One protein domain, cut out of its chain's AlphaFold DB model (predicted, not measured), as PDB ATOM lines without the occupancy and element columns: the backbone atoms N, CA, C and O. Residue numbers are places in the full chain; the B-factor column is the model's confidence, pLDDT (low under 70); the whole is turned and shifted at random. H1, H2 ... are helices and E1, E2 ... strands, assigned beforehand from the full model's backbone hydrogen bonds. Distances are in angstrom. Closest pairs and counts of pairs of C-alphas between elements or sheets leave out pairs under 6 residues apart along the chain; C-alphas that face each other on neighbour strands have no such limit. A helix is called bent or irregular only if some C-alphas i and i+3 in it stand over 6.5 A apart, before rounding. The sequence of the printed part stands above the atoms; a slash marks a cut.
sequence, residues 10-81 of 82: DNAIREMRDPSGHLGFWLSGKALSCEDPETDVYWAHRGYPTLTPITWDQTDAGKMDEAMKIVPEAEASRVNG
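What this domain is: This is residues 10 to 81 of the 82 residues of the protein "5'-nucleotidase" of Dialister sp. CAG:486 (UniProt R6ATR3). The printed part is an open U: the small two-stranded hairpin of E1 and E2 makes one arm, and the long helix H2, standing free, makes the other. Short H1 sits at the base of the U, and the long link of residues 45 to 60 runs from it to H2; the space between the arms is empty. The 72 printed residues hold, in order, E1, E2, H1 and H2, the two strands forming one antiparallel sheet, E1 - E2. The class is mixed, helices and strands, with under half of the residues in named elements. The whole is extended, with a radius of gyration of the C-alphas of 22.0 A, and flat, spanning 53 by 44 by 23 A.

Where its parts are: Find C-alpha 13 at (85.647, -74.838, -50.814); from there E1 runs through residues 13 to 17, 13.4 A. E2, residues 23 to 27, covers 13.5 A. H1 is residues 40 to 44. H2, residues 61 to 80, runs 30.3 A from C-alpha 61 at (60.602, -70.725, -27.476) to C-alpha 80 at (60.415, -100.939, -29.733). H2 is irregular, with C-alphas 62 and 65 lying 7.6 A apart, and has a kink of 35 degrees near residue 68.

How they stand to each other: Look first at the hairpin of E1 and E2, antiparallel at 149 degrees. C-alphas 15 and 25 face each other at 4.7 A; N 16 and O 24, at 2.8 A, are within hydrogen-bond range. H1 and E1 are apart, and H2 is apart from E1, E2 and H1. In H1 every O i to N i+4 pair is within hydrogen-bond range; in H2, 12 of 16 are.

The domain as a whole: The farthest C-alphas, of Gly 47 and Asn 80, are 57.4 A apart. The printed part has no cut. The links E2 to H1 and H1 to H2 are long; E1 to E2 is tight. Residues 53 to 81 stand free. Look for pLDDT under 70 at residues 76 to 79 and 81.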
ATOM      1  N   ASP A  10      79.642 -68.560 -53.288       92.81
ATOM      2  CA  ASP A  10      79.950 -69.481 -54.380       92.81
ATOM      3  C   ASP A  10      81.428 -69.902 -54.339       92.81
ATOM      4  O   ASP A  10      82.289 -69.129 -53.903       92.81
ATOM      5  N   ASN A  11      81.721 -71.126 -54.790       86.19
ATOM      6  CA  ASN A  11      83.051 -71.751 -54.769       86.19
ATOM      7  C   ASN A  11      83.737 -71.706 -53.391       86.19
ATOM      8  O   ASN A  11      84.942 -71.498 -53.303       86.19
ATOM      9  N   ALA A  12      82.958 -71.890 -52.319       89.25
ATOM     10  CA  ALA A  12      83.399 -71.695 -50.938       89.25
ATOM     11  C   ALA A  12      84.459 -72.696 -50.448       89.25
ATOM     12  O   ALA A  12      85.074 -72.457 -49.415       89.25
ATOM     13  N   ILE A  13      84.662 -73.811 -51.156       93.56
ATOM     14  CA  ILE A  13      85.647 -74.838 -50.814       93.56
ATOM     15  C   ILE A  13      86.604 -74.981 -51.990       93.56
ATOM     16  O   ILE A  13      86.185 -75.289 -53.107       93.56
ATOM     17  N   ARG A  14      87.897 -74.784 -51.741       90.88
ATOM     18  CA  ARG A  14      88.947 -74.948 -52.750       90.88
ATOM     19  C   ARG A  14      89.974 -75.961 -52.282       90.88
ATOM     20  O   ARG A  14      90.596 -75.764 -51.241       90.88
ATOM     21  N   GLU A  15      90.169 -77.010 -53.075       93.00
ATOM     22  CA  GLU A  15      91.269 -77.955 -52.886       93.00
ATOM     23  C   GLU A  15      92.616 -77.251 -53.075       93.00
ATOM     24  O   GLU A  15      92.789 -76.414 -53.966       93.00
ATOM     25  N   MET A  16      93.582 -77.628 -52.247       92.62
ATOM     26  CA  MET A  16      94.974 -77.246 -52.387       92.62
ATOM     27  C   MET A  16      95.918 -78.388 -52.065       92.62
ATOM     28  O   MET A  16      95.610 -79.268 -51.266       92.62
ATOM     29  N   ARG A  17      97.127 -78.290 -52.613       95.19
ATOM     30  CA  ARG A  17      98.255 -79.124 -52.214       95.19
ATOM     31  C   ARG A  17      99.367 -78.240 -51.690       95.19
ATOM     32  O   ARG A  17      99.705 -77.241 -52.326       95.19
ATOM     33  N   ASP A  18      99.896 -78.587 -50.526       92.25
ATOM     34  CA  ASP A  18     101.094 -77.935 -50.009       92.25
ATOM     35  C   ASP A  18     102.343 -78.366 -50.815       92.25
ATOM     36  O   ASP A  18     102.276 -79.320 -51.601       92.25
ATOM     37  N   PRO A  19     103.498 -77.694 -50.655       95.38
ATOM     38  CA  PRO A  19     104.724 -78.059 -51.372       95.38
ATOM     39  C   PRO A  19     105.246 -79.479 -51.089       95.38
ATOM     40  O   PRO A  19     106.009 -80.011 -51.891       95.38
ATOM     41  N   SER A  20     104.849 -80.094 -49.971       96.38
ATOM     42  CA  SER A  20     105.144 -81.496 -49.638       96.38
ATOM     43  C   SER A  20     104.126 -82.495 -50.206       96.38
ATOM     44  O   SER A  20     104.320 -83.702 -50.079       96.38
ATOM     45  N   GLY A  21     103.070 -82.017 -50.869       94.62
ATOM     46  CA  GLY A  21     102.036 -82.826 -51.506       94.62
ATOM     47  C   GLY A  21     100.826 -83.144 -50.624       94.62
ATOM     48  O   GLY A  21      99.921 -83.838 -51.100       94.62
ATOM     49  N   HIS A  22     100.755 -82.646 -49.384       96.94
ATOM     50  CA  HIS A  22      99.592 -82.890 -48.531       96.94
ATOM     51  C   HIS A  22      98.376 -82.103 -49.006       96.94
ATOM     52  O   HIS A  22      98.473 -80.959 -49.454       96.94
ATOM     53  N   LEU A  23      97.218 -82.743 -48.880       96.81
ATOM     54  CA  LEU A  23      95.930 -82.183 -49.248       96.81
ATOM     55  C   LEU A  23      95.426 -81.234 -48.158       96.81
ATOM     56  O   LEU A  23      95.342 -81.608 -46.990       96.81
ATOM     57  N   GLY A  24      95.040 -80.030 -48.563       94.44
ATOM     58  CA  GLY A  24      94.350 -79.058 -47.726       94.44
ATOM     59  C   GLY A  24      93.143 -78.467 -48.445       94.44
ATOM     60  O   GLY A  24      92.983 -78.616 -49.657       94.44
ATOM     61  N   PHE A  25      92.303 -77.763 -47.693       94.38
ATOM     62  CA  PHE A  25      91.135 -77.075 -48.231       94.38
ATOM     63  C   PHE A  25      91.093 -75.646 -47.705       94.38
ATOM     64  O   PHE A  25      91.198 -75.425 -46.498       94.38
ATOM     65  N   TRP A  26      90.905 -74.676 -48.597       91.88
ATOM     66  CA  TRP A  26      90.514 -73.329 -48.194       91.88
ATOM     67  C   TRP A  26      89.005 -73.212 -48.166       91.88
ATOM     68  O   TRP A  26      88.336 -73.511 -49.155       91.88
ATOM     69  N   LEU A  27      88.508 -72.684 -47.052       92.50
ATOM     70  CA  LEU A  27      87.144 -72.201 -46.928       92.50
ATOM     71  C   LEU A  27      87.132 -70.713 -47.280       92.50
ATOM     72  O   LEU A  27      87.397 -69.853 -46.444       92.50
ATOM     73  N   SER A  28      86.935 -70.418 -48.558       86.12
ATOM     74  CA  SER A  28      86.883 -69.060 -49.096       86.12
ATOM     75  C   SER A  28      86.087 -69.077 -50.390       86.12
ATOM     76  O   SER A  28      86.259 -69.983 -51.200       86.12
ATOM     77  N   GLY A  29      85.220 -68.088 -50.588       88.31
ATOM     78  CA  GLY A  29      84.331 -68.029 -51.739       88.31
ATOM     79  C   GLY A  29      83.930 -66.608 -52.090       88.31
ATOM     80  O   GLY A  29      84.195 -65.654 -51.355       88.31
ATOM     81  N   LYS A  30      83.263 -66.465 -53.231       92.56
ATOM     82  CA  LYS A  30      82.702 -65.186 -53.657       92.56
ATOM     83  C   LYS A  30      81.363 -64.982 -52.958       92.56
ATOM     84  O   LYS A  30      80.440 -65.760 -53.182       92.56
ATOM     85  N   ALA A  31      81.256 -63.931 -52.148       92.62
ATOM     86  CA  ALA A  31      79.983 -63.525 -51.568       92.62
ATOM     87  C   ALA A  31      78.968 -63.239 -52.692       92.62
ATOM     88  O   ALA A  31      79.249 -62.468 -53.614       92.62
ATOM     89  N   LEU A  32      77.810 -63.891 -52.627       91.88
ATOM     90  CA  LEU A  32      76.692 -63.663 -53.537       91.88
ATOM     91  C   LEU A  32      75.855 -62.472 -53.064       91.88
ATOM     92  O   LEU A  32      75.800 -62.186 -51.864       91.88
ATOM     93  N   SER A  33      75.207 -61.781 -54.005       89.81
ATOM     94  CA  SER A  33      74.273 -60.713 -53.652       89.81
ATOM     95  C   SER A  33      73.061 -61.291 -52.926       89.81
ATOM     96  O   SER A  33      72.627 -62.416 -53.176       89.81
ATOM     97  N   CYS A  34      72.515 -60.501 -52.005       92.00
ATOM     98  CA  CYS A  34      71.222 -60.758 -51.394       92.00
ATOM     99  C   CYS A  34      70.219 -59.749 -51.955       92.00
ATOM    100  O   CYS A  34      70.494 -58.544 -51.968       92.00
ATOM    101  N   GLU A  35      69.065 -60.247 -52.397       93.81
ATOM    102  CA  GLU A  35      67.968 -59.429 -52.927       93.81
ATOM    103  C   GLU A  35      66.843 -59.196 -51.906       93.81
ATOM    104  O   GLU A  35      65.852 -58.560 -52.244       93.81
ATOM    105  N   ASP A  36      66.987 -59.663 -50.658       96.00
ATOM    106  CA  ASP A  36      66.010 -59.424 -49.586       96.00
ATOM    107  C   ASP A  36      66.311 -58.101 -48.846       96.00
ATOM    108  O   ASP A  36      67.212 -58.068 -47.996       96.00
ATOM    109  N   PRO A  37      65.550 -57.014 -49.102       95.50
ATOM    110  CA  PRO A  37      65.787 -55.706 -48.496       95.50
ATOM    111  C   PRO A  37      65.514 -55.659 -46.987       95.50
ATOM    112  O   PRO A  37      65.824 -54.643 -46.352       95.50
ATOM    113  N   GLU A  38      64.954 -56.713 -46.388       96.44
ATOM    114  CA  GLU A  38      64.726 -56.815 -44.942       96.44
ATOM    115  C   GLU A  38      65.933 -57.350 -44.164       96.44
ATOM    116  O   GLU A  38      65.942 -57.319 -42.926       96.44
ATOM    117  N   THR A  39      66.981 -57.763 -44.874       96.94
ATOM    118  CA  THR A  39      68.238 -58.237 -44.288       96.94
ATOM    119  C   THR A  39      69.313 -57.161 -44.269       96.94
ATOM    120  O   THR A  39      69.332 -56.248 -45.095       96.94
ATOM    121  N   ASP A  40      70.239 -57.270 -43.326       96.62
ATOM    122  CA  ASP A  40      71.469 -56.477 -43.310       96.62
ATOM    123  C   ASP A  40      72.373 -56.753 -44.522       96.62
ATOM    124  O   ASP A  40      72.892 -55.806 -45.114       96.62
ATOM    125  N   VAL A  41      72.494 -58.010 -44.958       96.56
ATOM    126  CA  VAL A  41      73.310 -58.414 -46.116       96.56
ATOM    127  C   VAL A  41      72.984 -57.578 -47.359       96.56
ATOM    128  O   VAL A  41      73.893 -57.058 -48.008       96.56
ATOM    129  N   TYR A  42      71.702 -57.367 -47.668       96.19
ATOM    130  CA  TYR A  42      71.282 -56.546 -48.809       96.19
ATOM    131  C   TYR A  42      71.888 -55.132 -48.791       96.19
ATOM    132  O   TYR A  42      72.347 -54.636 -49.825       96.19
ATOM    133  N   TRP A  43      71.888 -54.475 -47.629       96.06
ATOM    134  CA  TRP A  43      72.346 -53.090 -47.474       96.06
ATOM    135  C   TRP A  43      73.866 -52.993 -47.350       96.06
ATOM    136  O   TRP A  43      74.461 -52.071 -47.915       96.06
ATOM    137  N   ALA A  44      74.497 -53.976 -46.702       94.62
ATOM    138  CA  ALA A  44      75.948 -54.074 -46.589       94.62
ATOM    139  C   ALA A  44      76.618 -54.171 -47.971       94.62
ATOM    140  O   ALA A  44      77.550 -53.419 -48.263       94.62
ATOM    141  N   HIS A  45      76.086 -55.001 -48.877       94.56
ATOM    142  CA  HIS A  45      76.569 -55.103 -50.269       94.56
ATOM    143  C   HIS A  45      76.374 -53.822 -51.093       94.56
ATOM    144  O   HIS A  45      76.979 -53.669 -52.151       94.56
ATOM    145  N   ARG A  46      75.545 -52.888 -50.616       95.31
ATOM    146  CA  ARG A  46      75.262 -51.596 -51.261       95.31
ATOM    147  C   ARG A  46      76.007 -50.428 -50.605       95.31
ATOM    148  O   ARG A  46      75.746 -49.279 -50.944       95.31
ATOM    149  N   GLY A  47      76.932 -50.715 -49.687       95.56
ATOM    150  CA  GLY A  47      77.793 -49.714 -49.055       95.56
ATOM    151  C   GLY A  47      77.131 -48.922 -47.927       95.56
ATOM    152  O   GLY A  47      77.676 -47.903 -47.506       95.56
ATOM    153  N   TYR A  48      75.978 -49.368 -47.426       96.94
ATOM    154  CA  TYR A  48      75.320 -48.729 -46.289       96.94
ATOM    155  C   TYR A  48      75.784 -49.355 -44.968       96.94
ATOM    156  O   TYR A  48      75.923 -50.578 -44.892       96.94
ATOM    157  N   PRO A  49      75.976 -48.557 -43.902       96.25
ATOM    158  CA  PRO A  49      76.171 -49.107 -42.570       96.25
ATOM    159  C   PRO A  49      74.897 -49.822 -42.104       96.25
ATOM    160  O   PRO A  49      73.785 -49.316 -42.272       96.25
ATOM    161  N   THR A  50      75.062 -50.985 -41.481       96.00
ATOM    162  CA  THR A  50      73.958 -51.799 -40.964       96.00
ATOM    163  C   THR A  50      74.072 -51.974 -39.457       96.00
ATOM    164  O   THR A  50      75.163 -52.132 -38.916       96.00
ATOM    165  N   LEU A  51      72.927 -51.965 -38.774       96.56
ATOM    166  CA  LEU A  51      72.823 -52.277 -37.353       96.56
ATOM    167  C   LEU A  51      71.790 -53.388 -37.172       96.56
ATOM    168  O   LEU A  51      70.596 -53.174 -37.413       96.56
ATOM    169  N   THR A  52      72.268 -54.548 -36.730       96.38
ATOM    170  CA  THR A  52      71.474 -55.769 -36.572       96.38
ATOM    171  C   THR A  52      71.488 -56.181 -35.104       96.38
ATOM    172  O   THR A  52      72.560 -56.472 -34.569       96.38
ATOM    173  N   PRO A  53      70.338 -56.190 -34.415       94.75
ATOM    174  CA  PRO A  53      70.270 -56.688 -33.052       94.75
ATOM    175  C   PRO A  53      70.368 -58.217 -33.072       94.75
ATOM    176  O   PRO A  53      69.734 -58.873 -33.899       94.75
ATOM    177  N   ILE A  54      71.133 -58.783 -32.145       93.88
ATOM    178  CA  ILE A  54      71.254 -60.232 -31.958       93.88
ATOM    179  C   ILE A  54      70.930 -60.602 -30.512       93.88
ATOM    180  O   ILE A  54      71.075 -59.779 -29.606       93.88
ATOM    181  N   THR A  55      70.480 -61.837 -30.310       91.88
ATOM    182  CA  THR A  55      70.194 -62.412 -28.991       91.88
ATOM    183  C   THR A  55      71.211 -63.498 -28.654       91.88
ATOM    184  O   THR A  55      71.715 -64.179 -29.546       91.88
ATOM    185  N   TRP A  56      71.504 -63.647 -27.363       95.44
ATOM    186  CA  TRP A  56      72.320 -64.743 -26.835       95.44
ATOM    187  C   TRP A  56      71.502 -66.004 -26.569       95.44
ATOM    188  O   TRP A  56      72.041 -67.103 -26.653       95.44
ATOM    189  N   ASP A  57      70.217 -65.851 -26.241       95.50
ATOM    190  CA  ASP A  57      69.324 -66.989 -26.058       95.50
ATOM    191  C   ASP A  57      68.975 -67.582 -27.426       95.50
ATOM    192  O   ASP A  57      68.341 -66.923 -28.252       95.50
ATOM    193  N   GLN A  58      69.441 -68.808 -27.662       94.62
ATOM    194  CA  GLN A  58      69.209 -69.564 -28.895       94.62
ATOM    195  C   GLN A  58      67.986 -70.486 -28.804       94.62
ATOM    196  O   GLN A  58      67.712 -71.229 -29.746       94.62
ATOM    197  N   THR A  59      67.257 -70.467 -27.687       93.69
ATOM    198  CA  THR A  59      66.054 -71.279 -27.500       93.69
ATOM    199  C   THR A  59      64.954 -70.806 -28.448       93.69
ATOM    200  O   THR A  59      64.495 -69.667 -28.362       93.69
ATOM    201  N   ASP A  60      64.476 -71.692 -29.324       93.31
ATOM    202  CA  ASP A  60      63.274 -71.431 -30.121       93.31
ATOM    203  C   ASP A  60      62.021 -71.655 -29.261       93.31
ATOM    204  O   ASP A  60      61.362 -72.697 -29.305       93.31
ATOM    205  N   ALA A  61      61.709 -70.661 -28.427       92.06
ATOM    206  CA  ALA A  61      60.602 -70.725 -27.476       92.06
ATOM    207  C   ALA A  61      59.244 -71.001 -28.151       92.06
ATOM    208  O   ALA A  61      58.379 -71.639 -27.554       92.06
ATOM    209  N   GLY A  62      59.064 -70.570 -29.407       94.12
ATOM    210  CA  GLY A  62      57.831 -70.789 -30.166       94.12
ATOM    211  C   GLY A  62      57.614 -72.244 -30.591       94.12
ATOM    212  O   GLY A  62      56.511 -72.600 -31.001       94.12
ATOM    213  N   LYS A  63      58.646 -73.087 -30.480       93.25
ATOM    214  CA  LYS A  63      58.637 -74.493 -30.898       93.25
ATOM    215  C   LYS A  63      58.698 -75.491 -29.745       93.25
ATOM    216  O   LYS A  63      58.720 -76.695 -29.991       93.25
ATOM    217  N   MET A  64      58.654 -75.027 -28.497       91.81
ATOM    218  CA  MET A  64      58.767 -75.899 -27.320       91.81
ATOM    219  C   MET A  64      57.630 -76.926 -27.222       91.81
ATOM    220  O   MET A  64      57.891 -78.098 -26.961       91.81
ATOM    221  N   ASP A  65      56.388 -76.521 -27.500       91.88
ATOM    222  CA  ASP A  65      55.229 -77.424 -27.457       91.88
ATOM    223  C   ASP A  65      55.277 -78.491 -28.560       91.88
ATOM    224  O   ASP A  65      54.819 -79.618 -28.368       91.88
ATOM    225  N   GLU A  66      55.815 -78.146 -29.734       90.38
ATOM    226  CA  GLU A  66      56.029 -79.098 -30.828       90.38
ATOM    227  C   GLU A  66      57.141 -80.085 -30.462       90.38
ATOM    228  O   GLU A  66      56.947 -81.296 -30.569       90.38
ATOM    229  N   ALA A  67      58.268 -79.584 -29.949       88.31
ATOM    230  CA  ALA A  67      59.378 -80.414 -29.493       88.31
ATOM    231  C   ALA A  67      58.937 -81.406 -28.404       88.31
ATOM    232  O   ALA A  67      59.284 -82.585 -28.461       88.31
ATOM    233  N   MET A  68      58.109 -80.962 -27.453       87.88
ATOM    234  CA  MET A  68      57.618 -81.803 -26.359       87.88
ATOM    235  C   MET A  68      56.739 -82.970 -26.837       87.88
ATOM    236  O   MET A  68      56.707 -84.005 -26.176       87.88
ATOM    237  N   LYS A  69      56.062 -82.845 -27.984       89.94
ATOM    238  CA  LYS A  69      55.258 -83.932 -28.573       89.94
ATOM    239  C   LYS A  69      56.112 -85.000 -29.257       89.94
ATOM    240  O   LYS A  69      55.736 -86.164 -29.242       89.94
ATOM    241  N   ILE A  70      57.266 -84.617 -29.807       87.19
ATOM    242  CA  ILE A  70      58.187 -85.534 -30.497       87.19
ATOM    243  C   ILE A  70      58.927 -86.431 -29.495       87.19
ATOM    244  O   ILE A  70      59.230 -87.583 -29.795       87.19
ATOM    245  N   VAL A  71      59.211 -85.927 -28.288       78.19
ATOM    246  CA  VAL A  71      59.985 -86.661 -27.272       78.19
ATOM    247  C   VAL A  71      59.347 -88.019 -26.910       78.19
ATOM    248  O   VAL A  71      60.046 -89.025 -27.015       78.19
ATOM    249  N   PRO A  72      58.048 -88.119 -26.559       79.06
ATOM    250  CA  PRO A  72      57.401 -89.407 -26.298       79.06
ATOM    251  C   PRO A  72      57.445 -90.384 -27.479       79.06
ATOM    252  O   PRO A  72      57.620 -91.582 -27.272       79.06
ATOM    253  N   GLU A  73      57.292 -89.888 -28.709       71.44
ATOM    254  CA  GLU A  73      57.299 -90.711 -29.927       71.44
ATOM    255  C   GLU A  73      58.695 -91.284 -30.207       71.44
ATOM    256  O   GLU A  73      58.839 -92.471 -30.505       71.44
ATOM    257  N   ALA A  74      59.736 -90.467 -30.033       70.94
ATOM    258  CA  ALA A  74      61.125 -90.892 -30.173       70.94
ATOM    259  C   ALA A  74      61.532 -91.921 -29.100       70.94
ATOM    260  O   ALA A  74      62.224 -92.893 -29.406       70.94
ATOM    261  N   GLU A  75      61.078 -91.742 -27.857       74.12
ATOM    262  CA  GLU A  75      61.317 -92.696 -26.766       74.12
ATOM    263  C   GLU A  75      60.566 -94.019 -26.992       74.12
ATOM    264  O   GLU A  75      61.137 -95.097 -26.820       74.12
ATOM    265  N   ALA A  76      59.316 -93.966 -27.464       64.75
ATOM    266  CA  ALA A  76      58.550 -95.160 -27.817       64.75
ATOM    267  C   ALA A  76      59.184 -95.939 -28.988       64.75
ATOM    268  O   ALA A  76      59.234 -97.168 -28.948       64.75
ATOM    269  N   SER A  77      59.717 -95.251 -30.002       67.62
ATOM    270  CA  SER A  77      60.451 -95.881 -31.112       67.62
ATOM    271  C   SER A  77      61.757 -96.537 -30.643       67.62
ATOM    272  O   SER A  77      62.078 -97.641 -31.077       67.62
ATOM    273  N   ARG A  78      62.485 -95.907 -29.710       65.12
ATOM    274  CA  ARG A  78      63.720 -96.457 -29.118       65.12
ATOM    275  C   ARG A  78      63.499 -97.746 -28.332       65.12
ATOM    276  O   ARG A  78      64.355 -98.626 -28.363       65.12
ATOM    277  N   VAL A  79      62.385 -97.849 -27.607       67.94
ATOM    278  CA  VAL A  79      62.047 -99.039 -26.805       67.94
ATOM    279  C   VAL A  79      61.583-100.206 -27.685       67.94
ATOM    280  O   VAL A  79      61.809-101.360 -27.327       67.94
ATOM    281  N   ASN A  80      60.975 -99.921 -28.840       70.12
ATOM    282  CA  ASN A  80      60.415-100.939 -29.733       70.12
ATOM    283  C   ASN A  80      61.394-101.471 -30.799       70.12
ATOM    284  O   ASN A  80      61.072-102.471 -31.431       70.12
ATOM    285  N   GLY A  81      62.586-100.875 -30.938       59.69
ATOM    286  CA  GLY A  81      63.697-101.426 -31.719       59.69
ATOM    287  C   GLY A  81      63.458-101.493 -33.230       59.69
ATOM    288  O   GLY A  81      63.361-102.593 -33.767       59.69
TER     289      GLY A  81